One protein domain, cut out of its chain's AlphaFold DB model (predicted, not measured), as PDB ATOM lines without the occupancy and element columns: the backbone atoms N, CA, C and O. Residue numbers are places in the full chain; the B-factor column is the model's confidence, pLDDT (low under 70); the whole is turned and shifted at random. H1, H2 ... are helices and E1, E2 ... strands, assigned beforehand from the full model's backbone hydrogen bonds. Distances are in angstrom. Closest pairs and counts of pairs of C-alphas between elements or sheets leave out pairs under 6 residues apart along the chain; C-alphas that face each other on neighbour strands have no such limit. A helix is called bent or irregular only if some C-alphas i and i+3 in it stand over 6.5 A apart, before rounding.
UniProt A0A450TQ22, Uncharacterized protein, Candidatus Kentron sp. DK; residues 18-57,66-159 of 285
ATOM      1  N   ASN A  18     -23.527  24.420  11.372       45.28
ATOM      2  CA  ASN A  18     -23.081  23.059  11.681       45.28
ATOM      3  C   ASN A  18     -21.551  22.933  11.804       45.28
ATOM      4  O   ASN A  18     -21.066  22.280  12.724       45.28
ATOM      5  N   ILE A  19     -20.779  23.609  10.942       43.09
ATOM      6  CA  ILE A  19     -19.322  23.720  11.092       43.09
ATOM      7  C   ILE A  19     -19.018  24.442  12.408       43.09
ATOM      8  O   ILE A  19     -18.180  23.997  13.178       43.09
ATOM      9  N   THR A  20     -19.750  25.512  12.719       47.06
ATOM     10  CA  THR A  20     -19.562  26.272  13.965       47.06
ATOM     11  C   THR A  20     -19.853  25.433  15.220       47.06
ATOM     12  O   THR A  20     -19.113  25.529  16.197       47.06
ATOM     13  N   GLU A  21     -20.882  24.586  15.199       45.12
ATOM     14  CA  GLU A  21     -21.270  23.715  16.318       45.12
ATOM     15  C   GLU A  21     -20.320  22.514  16.494       45.12
ATOM     16  O   GLU A  21     -19.946  22.176  17.619       45.12
ATOM     17  N   TYR A  22     -19.841  21.922  15.393       39.62
ATOM     18  CA  TYR A  22     -18.791  20.897  15.419       39.62
ATOM     19  C   TYR A  22     -17.454  21.474  15.917       39.62
ATOM     20  O   TYR A  22     -16.811  20.898  16.794       39.62
ATOM     21  N   LEU A  23     -17.077  22.671  15.451       40.94
ATOM     22  CA  LEU A  23     -15.876  23.391  15.892       40.94
ATOM     23  C   LEU A  23     -15.944  23.837  17.363       40.94
ATOM     24  O   LEU A  23     -14.904  23.951  18.004       40.94
ATOM     25  N   GLN A  24     -17.139  24.065  17.924       43.88
ATOM     26  CA  GLN A  24     -17.319  24.366  19.353       43.88
ATOM     27  C   GLN A  24     -17.068  23.156  20.267       43.88
ATOM     28  O   GLN A  24     -16.743  23.349  21.439       43.88
ATOM     29  N   LYS A  25     -17.200  21.923  19.758       43.81
ATOM     30  CA  LYS A  25     -16.898  20.691  20.511       43.81
ATOM     31  C   LYS A  25     -15.402  20.348  20.551       43.81
ATOM     32  O   LYS A  25     -15.004  19.550  21.398       43.81
ATOM     33  N   CYS A  26     -14.573  20.939  19.689       35.25
ATOM     34  CA  CYS A  26     -13.133  20.683  19.626       35.25
ATOM     35  C   CYS A  26     -12.338  21.780  20.374       35.25
ATOM     36  O   CYS A  26     -12.414  22.957  20.035       35.25
ATOM     37  N   GLU A  27     -11.563  21.407  21.402       33.19
ATOM     38  CA  GLU A  27     -10.656  22.315  22.138       33.19
ATOM     39  C   GLU A  27      -9.596  22.986  21.223       33.19
ATOM     40  O   GLU A  27      -9.338  22.503  20.124       33.19
ATOM     41  N   PRO A  28      -9.000  24.134  21.620       36.28
ATOM     42  CA  PRO A  28      -8.878  25.339  20.800       36.28
ATOM     43  C   PRO A  28      -8.040  25.141  19.528       36.28
ATOM     44  O   PRO A  28      -6.829  25.369  19.508       36.28
ATOM     45  N   ILE A  29      -8.711  24.800  18.429       35.31
ATOM     46  CA  ILE A  29      -8.126  24.797  17.089       35.31
ATOM     47  C   ILE A  29      -8.010  26.255  16.620       35.31
ATOM     48  O   ILE A  29      -9.007  26.959  16.449       35.31
ATOM     49  N   ARG A  30      -6.780  26.742  16.419       33.50
ATOM     50  CA  ARG A  30      -6.531  28.002  15.699       33.50
ATOM     51  C   ARG A  30      -6.571  27.716  14.201       33.50
ATOM     52  O   ARG A  30      -5.606  27.208  13.651       33.50
ATOM     53  N   ILE A  31      -7.682  28.071  13.568       35.75
ATOM     54  CA  ILE A  31      -7.939  27.843  12.143       35.75
ATOM     55  C   ILE A  31      -7.079  28.794  11.296       35.75
ATOM     56  O   ILE A  31      -7.163  30.016  11.447       35.75
ATOM     57  N   ILE A  32      -6.266  28.237  10.398       32.09
ATOM     58  CA  ILE A  32      -5.625  28.963   9.297       32.09
ATOM     59  C   ILE A  32      -6.431  28.624   8.043       32.09
ATOM     60  O   ILE A  32      -6.432  27.479   7.610       32.09
ATOM     61  N   PHE A  33      -7.132  29.601   7.467       32.25
ATOM     62  CA  PHE A  33      -7.785  29.421   6.171       32.25
ATOM     63  C   PHE A  33      -6.711  29.454   5.083       32.25
ATOM     64  O   PHE A  33      -6.142  30.512   4.803       32.25
ATOM     65  N   ILE A  34      -6.399  28.294   4.508       31.70
ATOM     66  CA  ILE A  34      -5.591  28.204   3.293       31.70
ATOM     67  C   ILE A  34      -6.577  28.017   2.142       31.70
ATOM     68  O   ILE A  34      -7.044  26.913   1.881       31.70
ATOM     69  N   ASP A  35      -6.948  29.117   1.493       26.91
ATOM     70  CA  ASP A  35      -7.768  29.068   0.289       26.91
ATOM     71  C   ASP A  35      -6.930  28.494  -0.865       26.91
ATOM     72  O   ASP A  35      -6.234  29.219  -1.579       26.91
ATOM     73  N   SER A  36      -6.989  27.179  -1.058       33.69
ATOM     74  CA  SER A  36      -6.544  26.545  -2.296       33.69
ATOM     75  C   SER A  36      -7.748  26.459  -3.228       33.69
ATOM     76  O   SER A  36      -8.502  25.496  -3.190       33.69
ATOM     77  N   PHE A  37      -7.960  27.491  -4.048       31.06
ATOM     78  CA  PHE A  37      -8.933  27.440  -5.139       31.06
ATOM     79  C   PHE A  37      -8.290  26.768  -6.365       31.06
ATOM     80  O   PHE A  37      -7.543  27.440  -7.085       31.06
ATOM     81  N   PRO A  38      -8.570  25.495  -6.699       32.12
ATOM     82  CA  PRO A  38      -8.522  25.104  -8.098       32.12
ATOM     83  C   PRO A  38      -9.617  25.904  -8.814       32.12
ATOM     84  O   PRO A  38     -10.778  25.923  -8.410       32.12
ATOM     85  N   SER A  39      -9.219  26.685  -9.814       29.06
ATOM     86  CA  SER A  39     -10.092  27.644 -10.486       29.06
ATOM     87  C   SER A  39     -11.361  26.986 -11.037       29.06
ATOM     88  O   SER A  39     -11.285  26.048 -11.829       29.06
ATOM     89  N   VAL A  40     -12.504  27.566 -10.674       36.22
ATOM     90  CA  VAL A  40     -13.838  27.329 -11.233       36.22
ATOM     91  C   VAL A  40     -13.828  27.376 -12.762       36.22
ATOM     92  O   VAL A  40     -13.520  28.416 -13.344       36.22
ATOM     93  N   ALA A  41     -14.237  26.266 -13.385       30.20
ATOM     94  CA  ALA A  41     -15.018  26.218 -14.626       30.20
ATOM     95  C   ALA A  41     -15.454  24.770 -14.929       30.20
ATOM     96  O   ALA A  41     -15.103  24.221 -15.972       30.20
ATOM     97  N   THR A  42     -16.217  24.126 -14.049       37.97
ATOM     98  CA  THR A  42     -16.861  22.848 -14.384       37.97
ATOM     99  C   THR A  42     -18.363  23.049 -14.287       37.97
ATOM    100  O   THR A  42     -18.874  23.635 -13.340       37.97
ATOM    101  N   GLY A  43     -19.093  22.656 -15.329       37.09
ATOM    102  CA  GLY A  43     -20.555  22.697 -15.333       37.09
ATOM    103  C   GLY A  43     -21.152  21.602 -14.450       37.09
ATOM    104  O   GLY A  43     -22.059  20.924 -14.919       37.09
ATOM    105  N   SER A  44     -20.589  21.368 -13.265       44.97
ATOM    106  CA  SER A  44     -21.095  20.408 -12.290       44.97
ATOM    107  C   SER A  44     -22.212  21.047 -11.464       44.97
ATOM    108  O   SER A  44     -22.162  22.238 -11.149       44.97
ATOM    109  N   ASP A  45     -23.223  20.240 -11.144       50.41
ATOM    110  CA  ASP A  45     -24.291  20.593 -10.208       50.41
ATOM    111  C   ASP A  45     -23.850  20.387  -8.741       50.41
ATOM    112  O   ASP A  45     -24.620  20.698  -7.834       50.41
ATOM    113  N   MET A  46     -22.619  19.908  -8.506       52.22
ATOM    114  CA  MET A  46     -21.964  19.904  -7.200       52.22
ATOM    115  C   MET A  46     -20.578  20.545  -7.254       52.22
ATOM    116  O   MET A  46     -19.689  20.138  -7.994       52.22
ATOM    117  N   VAL A  47     -20.371  21.567  -6.428       53.06
ATOM    118  CA  VAL A  47     -19.062  22.205  -6.273       53.06
ATOM    119  C   VAL A  47     -18.496  21.787  -4.931       53.06
ATOM    120  O   VAL A  47     -19.083  22.098  -3.894       53.06
ATOM    121  N   GLN A  48     -17.345  21.113  -4.953       56.78
ATOM    122  CA  GLN A  48     -16.637  20.794  -3.728       56.78
ATOM    123  C   GLN A  48     -15.667  21.909  -3.328       56.78
ATOM    124  O   GLN A  48     -14.846  22.362  -4.129       56.78
ATOM    125  N   ARG A  49     -15.715  22.327  -2.057       59.47
ATOM    126  CA  ARG A  49     -14.670  23.166  -1.443       59.47
ATOM    127  C   ARG A  49     -14.003  22.427  -0.298       59.47
ATOM    128  O   ARG A  49     -14.685  21.881   0.566       59.47
ATOM    129  N   ILE A  50     -12.677  22.437  -0.307       55.69
ATOM    130  CA  ILE A  50     -11.831  21.738   0.653       55.69
ATOM    131  C   ILE A  50     -11.160  22.759   1.574       55.69
ATOM    132  O   ILE A  50     -10.548  23.713   1.097       55.69
ATOM    133  N   PHE A  51     -11.224  22.516   2.883       56.12
ATOM    134  CA  PHE A  51     -10.508  23.294   3.894       56.12
ATOM    135  C   PHE A  51      -9.631  22.375   4.745       56.12
ATOM    136  O   PHE A  51     -10.138  21.411   5.320       56.12
ATOM    137  N   GLU A  52      -8.338  22.685   4.857       52.22
ATOM    138  CA  GLU A  52      -7.454  22.058   5.845       52.22
ATOM    139  C   GLU A  52      -7.621  22.739   7.209       52.22
ATOM    140  O   GLU A  52      -7.569  23.965   7.320       52.22
ATOM    141  N   LEU A  53      -7.804  21.939   8.261       48.72
ATOM    142  CA  LEU A  53      -7.863  22.410   9.641       48.72
ATOM    143  C   LEU A  53      -6.572  22.008  10.366       48.72
ATOM    144  O   LEU A  53      -6.353  20.833  10.660       48.72
ATOM    145  N   ASP A  54      -5.728  22.993  10.677       39.88
ATOM    146  CA  ASP A  54      -4.498  22.785  11.450       39.88
ATOM    147  C   ASP A  54      -4.731  22.947  12.959       39.88
ATOM    148  O   ASP A  54      -5.112  24.016  13.442       39.88
ATOM    149  N   SER A  55      -4.433  21.902  13.734       37.09
ATOM    150  CA  SER A  55      -4.346  21.962  15.195       37.09
ATOM    151  C   SER A  55      -2.909  22.317  15.621       37.09
ATOM    152  O   SER A  55      -1.986  21.510  15.563       37.09
ATOM    153  N   TYR A  56      -2.673  23.549  16.084       31.48
ATOM    154  CA  TYR A  56      -1.403  23.901  16.740       31.48
ATOM    155  C   TYR A  56      -1.494  23.634  18.250       31.48
ATOM    156  O   TYR A  56      -1.750  24.540  19.043       31.48
ATOM    157  N   GLY A  57      -1.274  22.377  18.644       33.50
ATOM    158  CA  GLY A  57      -1.102  21.941  20.034       33.50
ATOM    159  C   GLY A  57       0.345  21.520  20.311       33.50
ATOM    160  O   GLY A  57       0.929  20.730  19.579       33.50
ATOM    161  N   ARG A  66      -4.165  15.437   9.087       62.97
ATOM    162  CA  ARG A  66      -4.849  16.733   9.090       62.97
ATOM    163  C   ARG A  66      -6.338  16.529   8.851       62.97
ATOM    164  O   ARG A  66      -6.732  15.777   7.959       62.97
ATOM    165  N   GLN A  67      -7.153  17.165   9.686       65.38
ATOM    166  CA  GLN A  67      -8.597  17.133   9.524       65.38
ATOM    167  C   GLN A  67      -8.978  18.026   8.344       65.38
ATOM    168  O   GLN A  67      -8.383  19.085   8.135       65.38
ATOM    169  N   GLN A  68      -9.967  17.590   7.575       70.25
ATOM    170  CA  GLN A  68     -10.434  18.295   6.395       70.25
ATOM    171  C   GLN A  68     -11.952  18.450   6.460       70.25
ATOM    172  O   GLN A  68     -12.658  17.569   6.957       70.25
ATOM    173  N   ALA A  69     -12.443  19.585   5.977       68.44
ATOM    174  CA  ALA A  69     -13.860  19.787   5.722       68.44
ATOM    175  C   ALA A  69     -14.097  19.856   4.212       68.44
ATOM    176  O   ALA A  69     -13.453  20.643   3.513       68.44
ATOM    177  N   SER A  70     -15.037  19.044   3.746       70.19
ATOM    178  CA  SER A  70     -15.543  19.016   2.382       70.19
ATOM    179  C   SER A  70     -16.934  19.621   2.359       70.19
ATOM    180  O   SER A  70     -17.838  19.145   3.042       70.19
ATOM    181  N   ILE A  71     -17.111  20.679   1.582       70.38
ATOM    182  CA  ILE A  71     -18.409  21.314   1.371       70.38
ATOM    183  C   ILE A  71     -18.956  20.851   0.026       70.38
ATOM    184  O   ILE A  71     -18.292  21.081  -0.974       70.38
ATOM    185  N   LEU A  72     -20.136  20.234   0.018       73.38
ATOM    186  CA  LEU A  72     -20.880  19.808  -1.164       73.38
ATOM    187  C   LEU A  72     -22.050  20.767  -1.391       73.38
ATOM    188  O   LEU A  72     -22.980  20.819  -0.583       73.38
ATOM    189  N   ASP A  73     -22.014  21.516  -2.487       71.31
ATOM    190  CA  ASP A  73     -23.169  22.287  -2.945       71.31
ATOM    191  C   ASP A  73     -24.134  21.344  -3.685       71.31
ATOM    192  O   ASP A  73     -23.745  20.703  -4.648       71.31
ATOM    193  N   LEU A  74     -25.375  21.212  -3.223       78.69
ATOM    194  CA  LEU A  74     -26.405  20.326  -3.768       78.69
ATOM    195  C   LEU A  74     -27.461  21.144  -4.508       78.69
ATOM    196  O   LEU A  74     -27.918  22.168  -4.001       78.69
ATOM    197  N   THR A  75     -27.928  20.646  -5.650       72.06
ATOM    198  CA  THR A  75     -29.047  21.240  -6.396       72.06
ATOM    199  C   THR A  75     -30.314  20.385  -6.256       72.06
ATOM    200  O   THR A  75     -30.238  19.205  -5.917       72.06
ATOM    201  N   PRO A  76     -31.519  20.925  -6.527       62.78
ATOM    202  CA  PRO A  76     -32.770  20.162  -6.447       62.78
ATOM    203  C   PRO A  76     -32.917  19.042  -7.490       62.78
ATOM    204  O   PRO A  76     -33.877  18.262  -7.437       62.78
ATOM    205  N   ILE A  77     -32.000  18.956  -8.456       65.75
ATOM    206  CA  ILE A  77     -31.900  17.802  -9.349       65.75
ATOM    207  C   ILE A  77     -31.273  16.645  -8.559       65.75
ATOM    208  O   ILE A  77     -30.584  16.830  -7.563       65.75
ATOM    209  N   CYS A  78     -31.576  15.412  -8.954       65.44
ATOM    210  CA  CYS A  78     -30.997  14.257  -8.289       65.44
ATOM    211  C   CYS A  78     -29.476  14.233  -8.502       65.44
ATOM    212  O   CYS A  78     -29.038  14.032  -9.631       65.44
ATOM    213  N   CYS A  79     -28.706  14.403  -7.432       76.19
ATOM    214  CA  CYS A  79     -27.246  14.395  -7.468       76.19
ATOM    215  C   CYS A  79     -26.721  12.998  -7.097       76.19
ATOM    216  O   CYS A  79     -27.373  12.277  -6.334       76.19
ATOM    217  N   PHE A  80     -25.555  12.608  -7.617       76.62
ATOM    218  CA  PHE A  80     -24.798  11.462  -7.102       76.62
ATOM    219  C   PHE A  80     -23.618  11.986  -6.304       76.62
ATOM    220  O   PHE A  80     -22.685  12.497  -6.905       76.62
ATOM    221  N   PHE A  81     -23.655  11.869  -4.983       85.75
ATOM    222  CA  PHE A  81     -22.561  12.317  -4.129       85.75
ATOM    223  C   PHE A  81     -21.732  11.136  -3.641       85.75
ATOM    224  O   PHE A  81     -22.220  10.009  -3.549       85.75
ATOM    225  N   SER A  82     -20.478  11.405  -3.317       76.44
ATOM    226  CA  SER A  82     -19.631  10.482  -2.575       76.44
ATOM    227  C   SER A  82     -18.793  11.242  -1.555       76.44
ATOM    228  O   SER A  82     -18.772  12.474  -1.535       76.44
ATOM    229  N   ALA A  83     -18.140  10.506  -0.664       76.50
ATOM    230  CA  ALA A  83     -17.281  11.091   0.345       76.50
ATOM    231  C   ALA A  83     -15.810  10.956  -0.050       76.50
ATOM    232  O   ALA A  83     -15.320   9.865  -0.324       76.50
ATOM    233  N   ASN A  84     -15.105  12.080  -0.030       76.06
ATOM    234  CA  ASN A  84     -13.647  12.148  -0.148       76.06
ATOM    235  C   ASN A  84     -12.959  12.289   1.229       76.06
ATOM    236  O   ASN A  84     -11.732  12.257   1.332       76.06
ATOM    237  N   VAL A  85     -13.759  12.493   2.280       76.94
ATOM    238  CA  VAL A  85     -13.354  12.534   3.684       76.94
ATOM    239  C   VAL A  85     -14.238  11.597   4.482       76.94
ATOM    240  O   VAL A  85     -15.446  11.549   4.258       76.94
ATOM    241  N   MET A  86     -13.646  10.906   5.450       81.50
ATOM    242  CA  MET A  86     -14.362  10.000   6.333       81.50
ATOM    243  C   MET A  86     -14.460  10.514   7.765       81.50
ATOM    244  O   MET A  86     -13.442  10.948   8.324       81.50
ATOM    245  N   PRO A  87     -15.656  10.464   8.387       78.25
ATOM    246  CA  PRO A  87     -15.826  10.812   9.791       78.25
ATOM    247  C   PRO A  87     -14.918   9.972  10.695       78.25
ATOM    248  O   PRO A  87     -14.619   8.809  10.419       78.25
ATOM    249  N   ARG A  88     -14.458  10.551  11.808       67.69
ATOM    250  CA  ARG A  88     -13.608   9.836  12.773       67.69
ATOM    251  C   ARG A  88     -14.461   8.904  13.645       67.69
ATOM    252  O   ARG A  88     -14.853   9.261  14.747       67.69
ATOM    253  N   ILE A  89     -14.642   7.661  13.202       59.75
ATOM    254  CA  ILE A  89     -15.429   6.625  13.908       59.75
ATOM    255  C   ILE A  89     -14.874   6.315  15.319       59.75
ATOM    256  O   ILE A  89     -15.589   5.861  16.211       59.75
ATOM    257  N   ASN A  90     -13.593   6.602  15.573       57.47
ATOM    258  CA  ASN A  90     -12.932   6.280  16.844       57.47
ATOM    259  C   ASN A  90     -13.435   7.116  18.037       57.47
ATOM    260  O   ASN A  90     -13.179   6.739  19.181       57.47
ATOM    261  N   THR A  91     -14.100   8.251  17.793       60.59
ATOM    262  CA  THR A  91     -14.674   9.103  18.849       60.59
ATOM    263  C   THR A  91     -16.144   8.811  19.104       60.59
ATOM    264  O   THR A  91     -16.578   8.872  20.254       60.59
ATOM    265  N   ASN A  92     -16.893   8.461  18.061       66.06
ATOM    266  CA  ASN A  92     -18.289   8.071  18.155       66.06
ATOM    267  C   ASN A  92     -18.636   7.155  16.964       66.06
ATOM    268  O   ASN A  92     -18.454   7.570  15.818       66.06
ATOM    269  N   PRO A  93     -19.108   5.918  17.208       66.38
ATOM    270  CA  PRO A  93     -19.420   4.972  16.136       66.38
ATOM    271  C   PRO A  93     -20.522   5.475  15.198       66.38
ATOM    272  O   PRO A  93     -20.530   5.100  14.034       66.38
ATOM    273  N   ASP A  94     -21.391   6.367  15.678       75.50
ATOM    274  CA  ASP A  94     -22.511   6.898  14.902       75.50
ATOM    275  C   ASP A  94     -22.108   8.090  14.007       75.50
ATOM    276  O   ASP A  94     -22.956   8.666  13.328       75.50
ATOM    277  N   ASP A  95     -20.830   8.495  14.003       78.31
ATOM    278  CA  ASP A  95     -20.354   9.630  13.195       78.31
ATOM    279  C   ASP A  95     -20.378   9.327  11.685       78.31
ATOM    280  O   ASP A  95     -20.399  10.261  10.885       78.31
ATOM    281  N   ALA A  96     -20.369   8.049  11.289       86.50
ATOM    282  CA  ALA A  96     -20.487   7.633   9.891       86.50
ATOM    283  C   ALA A  96     -21.939   7.415   9.437       86.50
ATOM    284  O   ALA A  96     -22.179   7.336   8.232       86.50
ATOM    285  N   ASP A  97     -22.903   7.355  10.361       91.56
ATOM    286  CA  ASP A  97     -24.305   7.105  10.031       91.56
ATOM    287  C   ASP A  97     -24.862   8.234   9.143       91.56
ATOM    288  O   ASP A  97     -24.797   9.424   9.475       91.56
ATOM    289  N   LEU A  98     -25.427   7.862   7.989       91.56
ATOM    290  CA  LEU A  98     -25.912   8.828   7.001       91.56
ATOM    291  C   LEU A  98     -27.040   9.720   7.526       91.56
ATOM    292  O   LEU A  98     -27.167  10.852   7.060       91.56
ATOM    293  N   LEU A  99     -27.861   9.257   8.473       93.25
ATOM    294  CA  LEU A  99     -28.899  10.103   9.063       93.25
ATOM    295  C   LEU A  99     -28.277  11.229   9.877       93.25
ATOM    296  O   LEU A  99     -28.671  12.383   9.707       93.25
ATOM    297  N   ASN A 100     -27.268  10.914  10.684       90.94
ATOM    298  CA  ASN A 100     -26.543  11.917  11.456       90.94
ATOM    299  C   ASN A 100     -25.800  12.905  10.549       90.94
ATOM    300  O   ASN A 100     -25.878  14.117  10.763       90.94
ATOM    301  N   LEU A 101     -25.129  12.410   9.505       90.44
ATOM    302  CA  LEU A 101     -24.408  13.254   8.549       90.44
ATOM    303  C   LEU A 101     -25.334  14.211   7.790       90.44
ATOM    304  O   LEU A 101     -24.956  15.348   7.509       90.44
ATOM    305  N   LEU A 102     -26.553  13.772   7.471       92.31
ATOM    306  CA  LEU A 102     -27.523  14.547   6.694       92.31
ATOM    307  C   LEU A 102     -28.524  15.323   7.557       92.31
ATOM    308  O   LEU A 102     -29.375  16.028   7.005       92.31
ATOM    309  N   GLN A 103     -28.400  15.263   8.887       91.50
ATOM    310  CA  GLN A 103     -29.250  15.996   9.824       91.50
ATOM    311  C   GLN A 103     -29.359  17.501   9.507       91.50
ATOM    312  O   GLN A 103     -30.480  18.009   9.533       91.50
ATOM    313  N   PRO A 104     -28.288  18.217   9.094       90.50
ATOM    314  CA  PRO A 104     -28.413  19.623   8.701       90.50
ATOM    315  C   PRO A 104     -29.420  19.850   7.562       90.50
ATOM    316  O   PRO A 104     -30.215  20.784   7.610       90.50
ATOM    317  N   LEU A 105     -29.458  18.961   6.562       90.44
ATOM    318  CA  LEU A 105     -30.412  19.064   5.451       90.44
ATOM    319  C   LEU A 105     -31.841  18.711   5.878       90.44
ATOM    320  O   LEU A 105     -32.802  19.187   5.267       90.44
ATOM    321  N   ILE A 106     -31.994  17.861   6.894       93.00
ATOM    322  CA  ILE A 106     -33.288  17.508   7.487       93.00
ATOM    323  C   ILE A 106     -33.845  18.691   8.278       93.00
ATOM    324  O   ILE A 106     -34.995  19.076   8.061       93.00
ATOM    325  N   ASP A 107     -33.029  19.294   9.140       92.25
ATOM    326  CA  ASP A 107     -33.417  20.428   9.984       92.25
ATOM    327  C   ASP A 107     -33.800  21.655   9.146       92.25
ATOM    328  O   ASP A 107     -34.731  22.389   9.482       92.25
ATOM    329  N   GLU A 108     -33.136  21.843   8.003       90.81
ATOM    330  CA  GLU A 108     -33.471  22.880   7.024       90.81
ATOM    331  C   GLU A 108     -34.699  22.544   6.154       90.81
ATOM    332  O   GLU A 108     -35.134  23.371   5.347       90.81
ATOM    333  N   GLY A 109     -35.267  21.337   6.270       91.56
ATOM    334  CA  GLY A 109     -36.377  20.873   5.430       91.56
ATOM    335  C   GLY A 109     -36.003  20.734   3.948       91.56
ATOM    336  O   GLY A 109     -36.851  20.880   3.059       91.56
ATOM    337  N   ARG A 110     -34.716  20.505   3.661       90.88
ATOM    338  CA  ARG A 110     -34.164  20.403   2.305       90.88
ATOM    339  C   ARG A 110     -34.096  18.976   1.805       90.88
ATOM    340  O   ARG A 110     -34.311  18.766   0.614       90.88
ATOM    341  N   LEU A 111     -33.816  18.007   2.670       93.81
ATOM    342  CA  LEU A 111     -33.666  16.616   2.255       93.81
ATOM    343  C   LEU A 111     -35.002  16.012   1.803       93.81
ATOM    344  O   LEU A 111     -36.021  16.157   2.470       93.81
ATOM    345  N   VAL A 112     -34.991  15.302   0.672       93.12
ATOM    346  CA  VAL A 112     -36.147  14.536   0.176       93.12
ATOM    347  C   VAL A 112     -35.914  13.041   0.342       93.12
ATOM    348  O   VAL A 112     -36.783  12.334   0.848       93.12
ATOM    349  N   LYS A 113     -34.776  12.543  -0.154       93.25
ATOM    350  CA  LYS A 113     -34.449  11.113  -0.163       93.25
ATOM    351  C   LYS A 113     -32.970  10.881  -0.463       93.25
ATOM    352  O   LYS A 113     -32.403  11.616  -1.272       93.25
ATOM    353  N   VAL A 114     -32.416   9.800   0.086       95.56
ATOM    354  CA  VAL A 114     -31.159   9.181  -0.369       95.56
ATOM    355  C   VAL A 114     -31.391   7.727  -0.780       95.56
ATOM    356  O   VAL A 114     -32.299   7.082  -0.245       95.56
ATOM    357  N   ILE A 115     -30.621   7.231  -1.752       91.56
ATOM    358  CA  ILE A 115     -30.638   5.841  -2.234       91.56
ATOM    359  C   ILE A 115     -29.198   5.348  -2.459       91.56
ATOM    360  O   ILE A 115     -28.411   6.083  -3.060       91.56
ATOM    361  N   ASP A 116     -28.881   4.129  -2.017       92.56
ATOM    362  CA  ASP A 116     -27.617   3.419  -2.300       92.56
ATOM    363  C   ASP A 116     -27.723   2.494  -3.536       92.56
ATOM    364  O   ASP A 116     -28.767   2.438  -4.200       92.56
ATOM    365  N   GLU A 117     -26.671   1.737  -3.878       86.69
ATOM    366  CA  GLU A 117     -26.735   0.824  -5.028       86.69
ATOM    367  C   GLU A 117     -27.610  -0.424  -4.824       86.69
ATOM    368  O   GLU A 117     -28.043  -1.029  -5.814       86.69
ATOM    369  N   GLN A 118     -27.929  -0.801  -3.582       86.31
ATOM    370  CA  GLN A 118     -28.878  -1.882  -3.281       86.31
ATOM    371  C   GLN A 118     -30.336  -1.404  -3.336       86.31
ATOM    372  O   GLN A 118     -31.267  -2.212  -3.316       86.31
ATOM    373  N   GLY A 119     -30.562  -0.096  -3.449       88.06
ATOM    374  CA  GLY A 119     -31.891   0.494  -3.401       88.06
ATOM    375  C   GLY A 119     -32.434   0.652  -1.982       88.06
ATOM    376  O   GLY A 119     -33.628   0.946  -1.844       88.06
ATOM    377  N   ASN A 120     -31.600   0.495  -0.946       93.00
ATOM    378  CA  ASN A 120     -31.955   0.947   0.391       93.00
ATOM    379  C   ASN A 120     -32.070   2.466   0.391       93.00
ATOM    380  O   ASN A 120     -31.574   3.163  -0.498       93.00
ATOM    381  N   THR A 121     -32.801   2.996   1.367       95.38
ATOM    382  CA  THR A 121     -33.183   4.401   1.333       95.38
ATOM    383  C   THR A 121     -33.048   5.077   2.679       95.38
ATOM    384  O   THR A 121     -33.282   4.464   3.719       95.38
ATOM    385  N   LEU A 122     -32.739   6.369   2.629       96.25
ATOM    386  CA  LEU A 122     -32.974   7.294   3.724       96.25
ATOM    387  C   LEU A 122     -34.138   8.205   3.332       96.25
ATOM    388  O   LEU A 122     -34.014   9.010   2.406       96.25
ATOM    389  N   ILE A 123     -35.291   8.019   3.975       95.56
ATOM    390  CA  ILE A 123     -36.535   8.744   3.672       95.56
ATOM    391  C   ILE A 123     -37.321   9.074   4.930       95.56
ATOM    392  O   ILE A 123     -37.268   8.353   5.925       95.56
ATOM    393  N   GLU A 124     -38.126  10.127   4.845       95.56
ATOM    394  CA  GLU A 124     -39.162  10.402   5.828       95.56
ATOM    395  C   GLU A 124     -40.392   9.514   5.585       95.56
ATOM    396  O   GLU A 124     -40.950   9.454   4.484       95.56
ATOM    397  N   PHE A 125     -40.857   8.849   6.640       90.06
ATOM    398  CA  PHE A 125     -42.109   8.108   6.652       90.06
ATOM    399  C   PHE A 125     -42.897   8.420   7.926       90.06
ATOM    400  O   PHE A 125     -42.425   8.200   9.041       90.06
ATOM    401  N   LEU A 126     -44.123   8.929   7.761       91.94
ATOM    402  CA  LEU A 126     -45.011   9.327   8.866       91.94
ATOM    403  C   LEU A 126     -44.343  10.293   9.867       91.94
ATOM    404  O   LEU A 126     -44.502  10.141  11.078       91.94
ATOM    405  N   GLY A 127     -43.594  11.277   9.361       90.06
ATOM    406  CA  GLY A 127     -42.945  12.310  10.176       90.06
ATOM    407  C   GLY A 127     -41.667  11.862  10.888       90.06
ATOM    408  O   GLY A 127     -41.198  12.565  11.776       90.06
ATOM    409  N   ASN A 128     -41.130  10.683  10.555       93.31
ATOM    410  CA  ASN A 128     -39.871  10.184  11.102       93.31
ATOM    411  C   ASN A 128     -38.944   9.761   9.962       93.31
ATOM    412  O   ASN A 128     -39.372   9.054   9.047       93.31
ATOM    413  N   TRP A 129     -37.677  10.153  10.039       96.56
ATOM    414  CA  TRP A 129     -36.655   9.689   9.108       96.56
ATOM    415  C   TRP A 129     -36.242   8.255   9.429       96.56
ATOM    416  O   TRP A 129     -36.072   7.886  10.590       96.56
ATOM    417  N   GLN A 130     -36.110   7.440   8.388       96.19
ATOM    418  CA  GLN A 130     -35.680   6.051   8.480       96.19
ATOM    419  C   GLN A 130     -34.412   5.883   7.657       96.19
ATOM    420  O   GLN A 130     -34.448   6.108   6.449       96.19
ATOM    421  N   ASN A 131     -33.318   5.479   8.303       96.19
ATOM    422  CA  ASN A 131     -32.079   5.111   7.628       96.19
ATOM    423  C   ASN A 131     -32.045   3.597   7.400       96.19
ATOM    424  O   ASN A 131     -31.921   2.831   8.352       96.19
ATOM    425  N   GLN A 132     -32.187   3.166   6.147       96.38
ATOM    426  CA  GLN A 132     -31.997   1.763   5.758       96.38
ATOM    427  C   GLN A 132     -30.669   1.532   5.030       96.38
ATOM    428  O   GLN A 132     -30.373   0.390   4.702       96.38
ATOM    429  N   ILE A 133     -29.916   2.601   4.759       95.19
ATOM    430  CA  ILE A 133     -28.599   2.541   4.114       95.19
ATOM    431  C   ILE A 133     -27.538   2.239   5.180       95.19
ATOM    432  O   ILE A 133     -26.744   1.319   5.027       95.19
ATOM    433  N   GLY A 134     -27.598   2.946   6.310       94.19
ATOM    434  CA  GLY A 134     -26.625   2.833   7.395       94.19
ATOM    435  C   GLY A 134     -25.517   3.869   7.252       94.19
ATOM    436  O   GLY A 134     -25.807   5.056   7.074       94.19
ATOM    437  N   ASP A 135     -24.275   3.413   7.357       92.88
ATOM    438  CA  ASP A 135     -23.092   4.267   7.354       92.88
ATOM    439  C   ASP A 135     -22.670   4.672   5.937       92.88
ATOM    440  O   ASP A 135     -22.859   3.936   4.969       92.88
ATOM    441  N   LEU A 136     -22.053   5.844   5.831       90.88
ATOM    442  CA  LEU A 136     -21.337   6.304   4.650       90.88
ATOM    443  C   LEU A 136     -20.088   5.434   4.420       90.88
ATOM    444  O   LEU A 136     -19.252   5.300   5.316       90.88
ATOM    445  N   LEU A 137     -19.922   4.899   3.209       91.62
ATOM    446  CA  LEU A 137     -18.780   4.062   2.829       91.62
ATOM    447  C   LEU A 137     -17.891   4.735   1.775       91.62
ATOM    448  O   LEU A 137     -18.361   5.444   0.891       91.62
ATOM    449  N   GLU A 138     -16.576   4.498   1.852       91.31
ATOM    450  CA  GLU A 138     -15.581   5.199   1.008       91.31
ATOM    451  C   GLU A 138     -15.544   4.686  -0.417       91.31
ATOM    452  O   GLU A 138     -14.991   5.345  -1.290       91.31
ATOM    453  N   THR A 139     -16.135   3.521  -0.647       93.12
ATOM    454  CA  THR A 139     -16.228   2.841  -1.936       93.12
ATOM    455  C   THR A 139     -17.512   3.181  -2.690       93.12
ATOM    456  O   THR A 139     -17.605   2.901  -3.887       93.12
ATOM    457  N   GLU A 140     -18.501   3.769  -2.016       92.25
ATOM    458  CA  GLU A 140     -19.866   3.911  -2.522       92.25
ATOM    459  C   GLU A 140     -20.209   5.347  -2.919       92.25
ATOM    460  O   GLU A 140     -19.785   6.334  -2.313       92.25
ATOM    461  N   GLY A 141     -21.017   5.451  -3.970       91.69
ATOM    462  CA  GLY A 141     -21.726   6.673  -4.323       91.69
ATOM    463  C   GLY A 141     -23.190   6.573  -3.903       91.69
ATOM    464  O   GLY A 141     -23.778   5.498  -3.922       91.69
ATOM    465  N   TYR A 142     -23.815   7.708  -3.616       93.00
ATOM    466  CA  TYR A 142     -25.193   7.781  -3.139       93.00
ATOM    467  C   TYR A 142     -26.002   8.763  -3.970       93.00
ATOM    468  O   TYR A 142     -25.546   9.847  -4.329       93.00
ATOM    469  N   GLN A 143     -27.246   8.405  -4.269       90.69
ATOM    470  CA  GLN A 143     -28.162   9.292  -4.963       90.69
ATOM    471  C   GLN A 143     -28.933  10.123  -3.944       90.69
ATOM    472  O   GLN A 143     -29.758   9.574  -3.221       90.69
ATOM    473  N   ILE A 144     -28.725  11.436  -3.930       91.94
ATOM    474  CA  ILE A 144     -29.424  12.372  -3.047       91.94
ATOM    475  C   ILE A 144     -30.382  13.257  -3.835       91.94
ATOM    476  O   ILE A 144     -30.113  13.676  -4.962       91.94
ATOM    477  N   LYS A 145     -31.529  13.547  -3.228       88.31
ATOM    478  CA  LYS A 145     -32.487  14.524  -3.732       88.31
ATOM    479  C   LYS A 145     -32.811  15.536  -2.643       88.31
ATOM    480  O   LYS A 145     -33.177  15.146  -1.533       88.31
ATOM    481  N   VAL A 146     -32.756  16.814  -3.004       88.75
ATOM    482  CA  VAL A 146     -33.141  17.941  -2.147       88.75
ATOM    483  C   VAL A 146     -34.266  18.769  -2.785       88.75
ATOM    484  O   VAL A 146     -34.564  18.632  -3.972       88.75
ATOM    485  N   THR A 147     -34.960  19.586  -1.992       88.38
ATOM    486  CA  THR A 147     -36.092  20.420  -2.445       88.38
ATOM    487  C   THR A 147     -35.661  21.731  -3.106       88.38
ATOM    488  O   THR A 147     -36.450  22.345  -3.823       88.38
ATOM    489  N   GLY A 148     -34.423  22.165  -2.881       82.19
ATOM    490  CA  GLY A 148     -33.807  23.364  -3.444       82.19
ATOM    491  C   GLY A 148     -32.306  23.345  -3.186       82.19
ATOM    492  O   GLY A 148     -31.828  22.413  -2.543       82.19
ATOM    493  N   ASP A 149     -31.598  24.369  -3.664       80.62
ATOM    494  CA  ASP A 149     -30.152  24.466  -3.455       80.62
ATOM    495  C   ASP A 149     -29.830  24.416  -1.955       80.62
ATOM    496  O   ASP A 149     -30.490  25.083  -1.144       80.62
ATOM    497  N   ALA A 150     -28.858  23.588  -1.593       81.69
ATOM    498  CA  ALA A 150     -28.453  23.347  -0.215       81.69
ATOM    499  C   ALA A 150     -26.951  23.077  -0.153       81.69
ATOM    500  O   ALA A 150     -26.346  22.709  -1.151       81.69
ATOM    501  N   THR A 151     -26.354  23.222   1.022       80.38
ATOM    502  CA  THR A 151     -24.927  22.964   1.209       80.38
ATOM    503  C   THR A 151     -24.751  21.956   2.335       80.38
ATOM    504  O   THR A 151     -25.277  22.143   3.430       80.38
ATOM    505  N   LEU A 152     -23.996  20.891   2.078       82.06
ATOM    506  CA  LEU A 152     -23.656  19.870   3.061       82.06
ATOM    507  C   LEU A 152     -22.164  19.946   3.377       82.06
ATOM    508  O   LEU A 152     -21.333  19.811   2.488       82.06
ATOM    509  N   ALA A 153     -21.817  20.144   4.646       80.00
ATOM    510  CA  ALA A 153     -20.429  20.114   5.094       80.00
ATOM    511  C   ALA A 153     -20.131  18.775   5.773       80.00
ATOM    512  O   ALA A 153     -20.747  18.447   6.786       80.00
ATOM    513  N   LEU A 154     -19.170  18.033   5.232       80.00
ATOM    514  CA  LEU A 154     -18.650  16.789   5.788       80.00
ATOM    515  C   LEU A 154     -17.262  17.052   6.367       80.00
ATOM    516  O   LEU A 154     -16.385  17.558   5.672       80.00
ATOM    517  N   ALA A 155     -17.053  16.729   7.640       78.94
ATOM    518  CA  ALA A 155     -15.757  16.861   8.298       78.94
ATOM    519  C   ALA A 155     -15.171  15.478   8.580       78.94
ATOM    520  O   ALA A 155     -15.862  14.596   9.090       78.94
ATOM    521  N   GLY A 156     -13.888  15.291   8.283       82.81
ATOM    522  CA  GLY A 156     -13.272  13.978   8.395       82.81
ATOM    523  C   GLY A 156     -11.775  13.959   8.133       82.81
ATOM    524  O   GLY A 156     -11.099  14.989   8.126       82.81
ATOM    525  N   ILE A 157     -11.255  12.750   7.953       82.62
ATOM    526  CA  ILE A 157      -9.902  12.495   7.459       82.62
ATOM    527  C   ILE A 157     -10.014  12.160   5.966       82.62
ATOM    528  O   ILE A 157     -10.894  11.375   5.619       82.62
ATOM    529  N   PRO A 158      -9.145  12.692   5.090       84.69
ATOM    530  CA  PRO A 158      -9.110  12.281   3.689       84.69
ATOM    531  C   PRO A 158      -8.975  10.759   3.538       84.69
ATOM    532  O   PRO A 158      -8.198  10.131   4.268       84.69
ATOM    533  N   THR A 159      -9.713  10.181   2.592       88.06
ATOM    534  CA  THR A 159      -9.613   8.753   2.256       88.06
ATOM    535  C   THR A 159      -8.189   8.397   1.817       88.06
ATOM    536  O   THR A 159      -7.533   9.158   1.105       88.06
TER     537      THR A 159
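AT A GLANCE: This is residues 18 to 57 and 66 to 159 of the 285 residues of an uncharacterized protein of Candidatus Kentron sp. DK (UniProt A0A450TQ22). A curled five-stranded sheet, E3 E7 E4 E5 E6, and a twisted three-stranded sheet, E1 E2 E8, make a half-open shell, joined by the tight links E2 to E3 and E7 to E8. Helix H3 fills the hollow between E4, E5 and E6 and strand E8, while H1 only grazes the smaller sheet and residues 26 to 47 make a long loop with no named element. The printed part has 134 residues, with three named helices and eight named strands in the order H1 E1 E2 E3 H2 H3 E4 E5 E6 E7 E8, a mixed class of helices and strands; both sheets are antiparallel. The whole is compact, with a radius of gyration of the C-alphas of 15.2 A, and spans 46 by 38 by 28 A.

HOW THE PARTS SIT: The largest sheet runs E3, residues 79 to 82, E7, residues 141 to 146, E4, residues 111 to 115, E5, residues 121 to 125, and E6, residues 128 to 131. It is only just strongly twisted, its C-alphas lying up to 4.4 A off the best plane. N 81 and O 142 are 2.8 A apart between E3 and E7, N 145 and O 113 2.9 A between E7 and E4, N 114 and O 122 2.9 A between E4 and E5, and N 125 and O 128 2.8 A between E5 and E6, each within hydrogen-bond range. E4 E5 E6 form a meander, each strand the antiparallel neighbour of the one before, with hairpins E4 and E5, and E5 and E6. With E7, the antiparallel neighbour of E4, they form a Greek key. H3, residues 98 to 107, is on one face of this sheet, giving two layers, at a height over the sheet of 8.7 A. It lies over E4 and E5 and runs along the strands, at 11 degrees to E4 on the local plane. E3, then H2, residues 93 to 96, with H3, and then E4 form a split strand-helix-strand unit, two strands running the same way with E7 between them; its crossover is right-handed. H2 and H3 are close but not clearly touching, the closest C-alphas being those of Asp 95 and Leu 101, 7.2 A. The second sheet runs E1, residues 48 to 53, E2, residues 67 to 74, and E8, residues 150 to 158, and is strongly twisted. N 53 and O 67 are 2.9 A apart between E1 and E2, and N 74 and O 150 2.7 A between E2 and E8, both within hydrogen-bond range. E8 bends by 57 degrees at residue 155, and its residues 157 to 158 pair antiparallel with residues 85 to 86. H3 is on this sheet too; its closest C-alphas with E8 are those of Leu 105 and Leu 152, 7.2 A. E2 and E3 meet only through their link, whereas E3 and E8 are apart. H1, residues 18 to 25, only grazes this sheet with residues 18 to 22; the C-alphas of Ile 19 and Ala 153, its closest to E8, are 7.1 A apart. In H1 every O i to N i+4 pair is within hydrogen-bond range, in H3 4 of 6 are, and H2 is too short for such a pair, its one O i to N i+3 pair being out of range.

IN THESE COORDINATES: E3, residues 79 to 82, starts with C-alpha 79 at (-27.246, 14.395, -7.468). E7, residues 141 to 146, is 16.2 A long, E4, residues 111 to 115, 12.1 A, and E5, residues 121 to 125, 11.0 A; E6 is residues 128 to 131. H3, residues 98 to 107, is 14.1 A long and irregular, with C-alphas 101 and 104 7.5 A apart; H2, residues 93 to 96, is irregular only just, with C-alphas 93 and 96 6.9 A apart. E1, residues 48 to 53, is 16.1 A long, and E2, residues 67 to 74, 22.4 A. H1, residues 18 to 25, is 11.0 A long and begins with C-alpha 18 at (-23.081, 23.059, 11.681). E8, residues 150 to 158, is 22.6 A long and ends with C-alpha 158 at (-9.110, 12.281, 3.689).

THE WHOLE: The two C-alphas farthest apart are those of Gly 57 and Leu 126, 47.0 A. Residues 58 to 65 are cut out, and C-alphas 57 and 66 are 12.7 A apart across the cut. Of the links that are printed whole, H1 to E1 is long, with 22 residues. The mean pLDDT of the printed part is 71.1; 52 residues are under 70, among them residues 18 to 57 and 88 to 93.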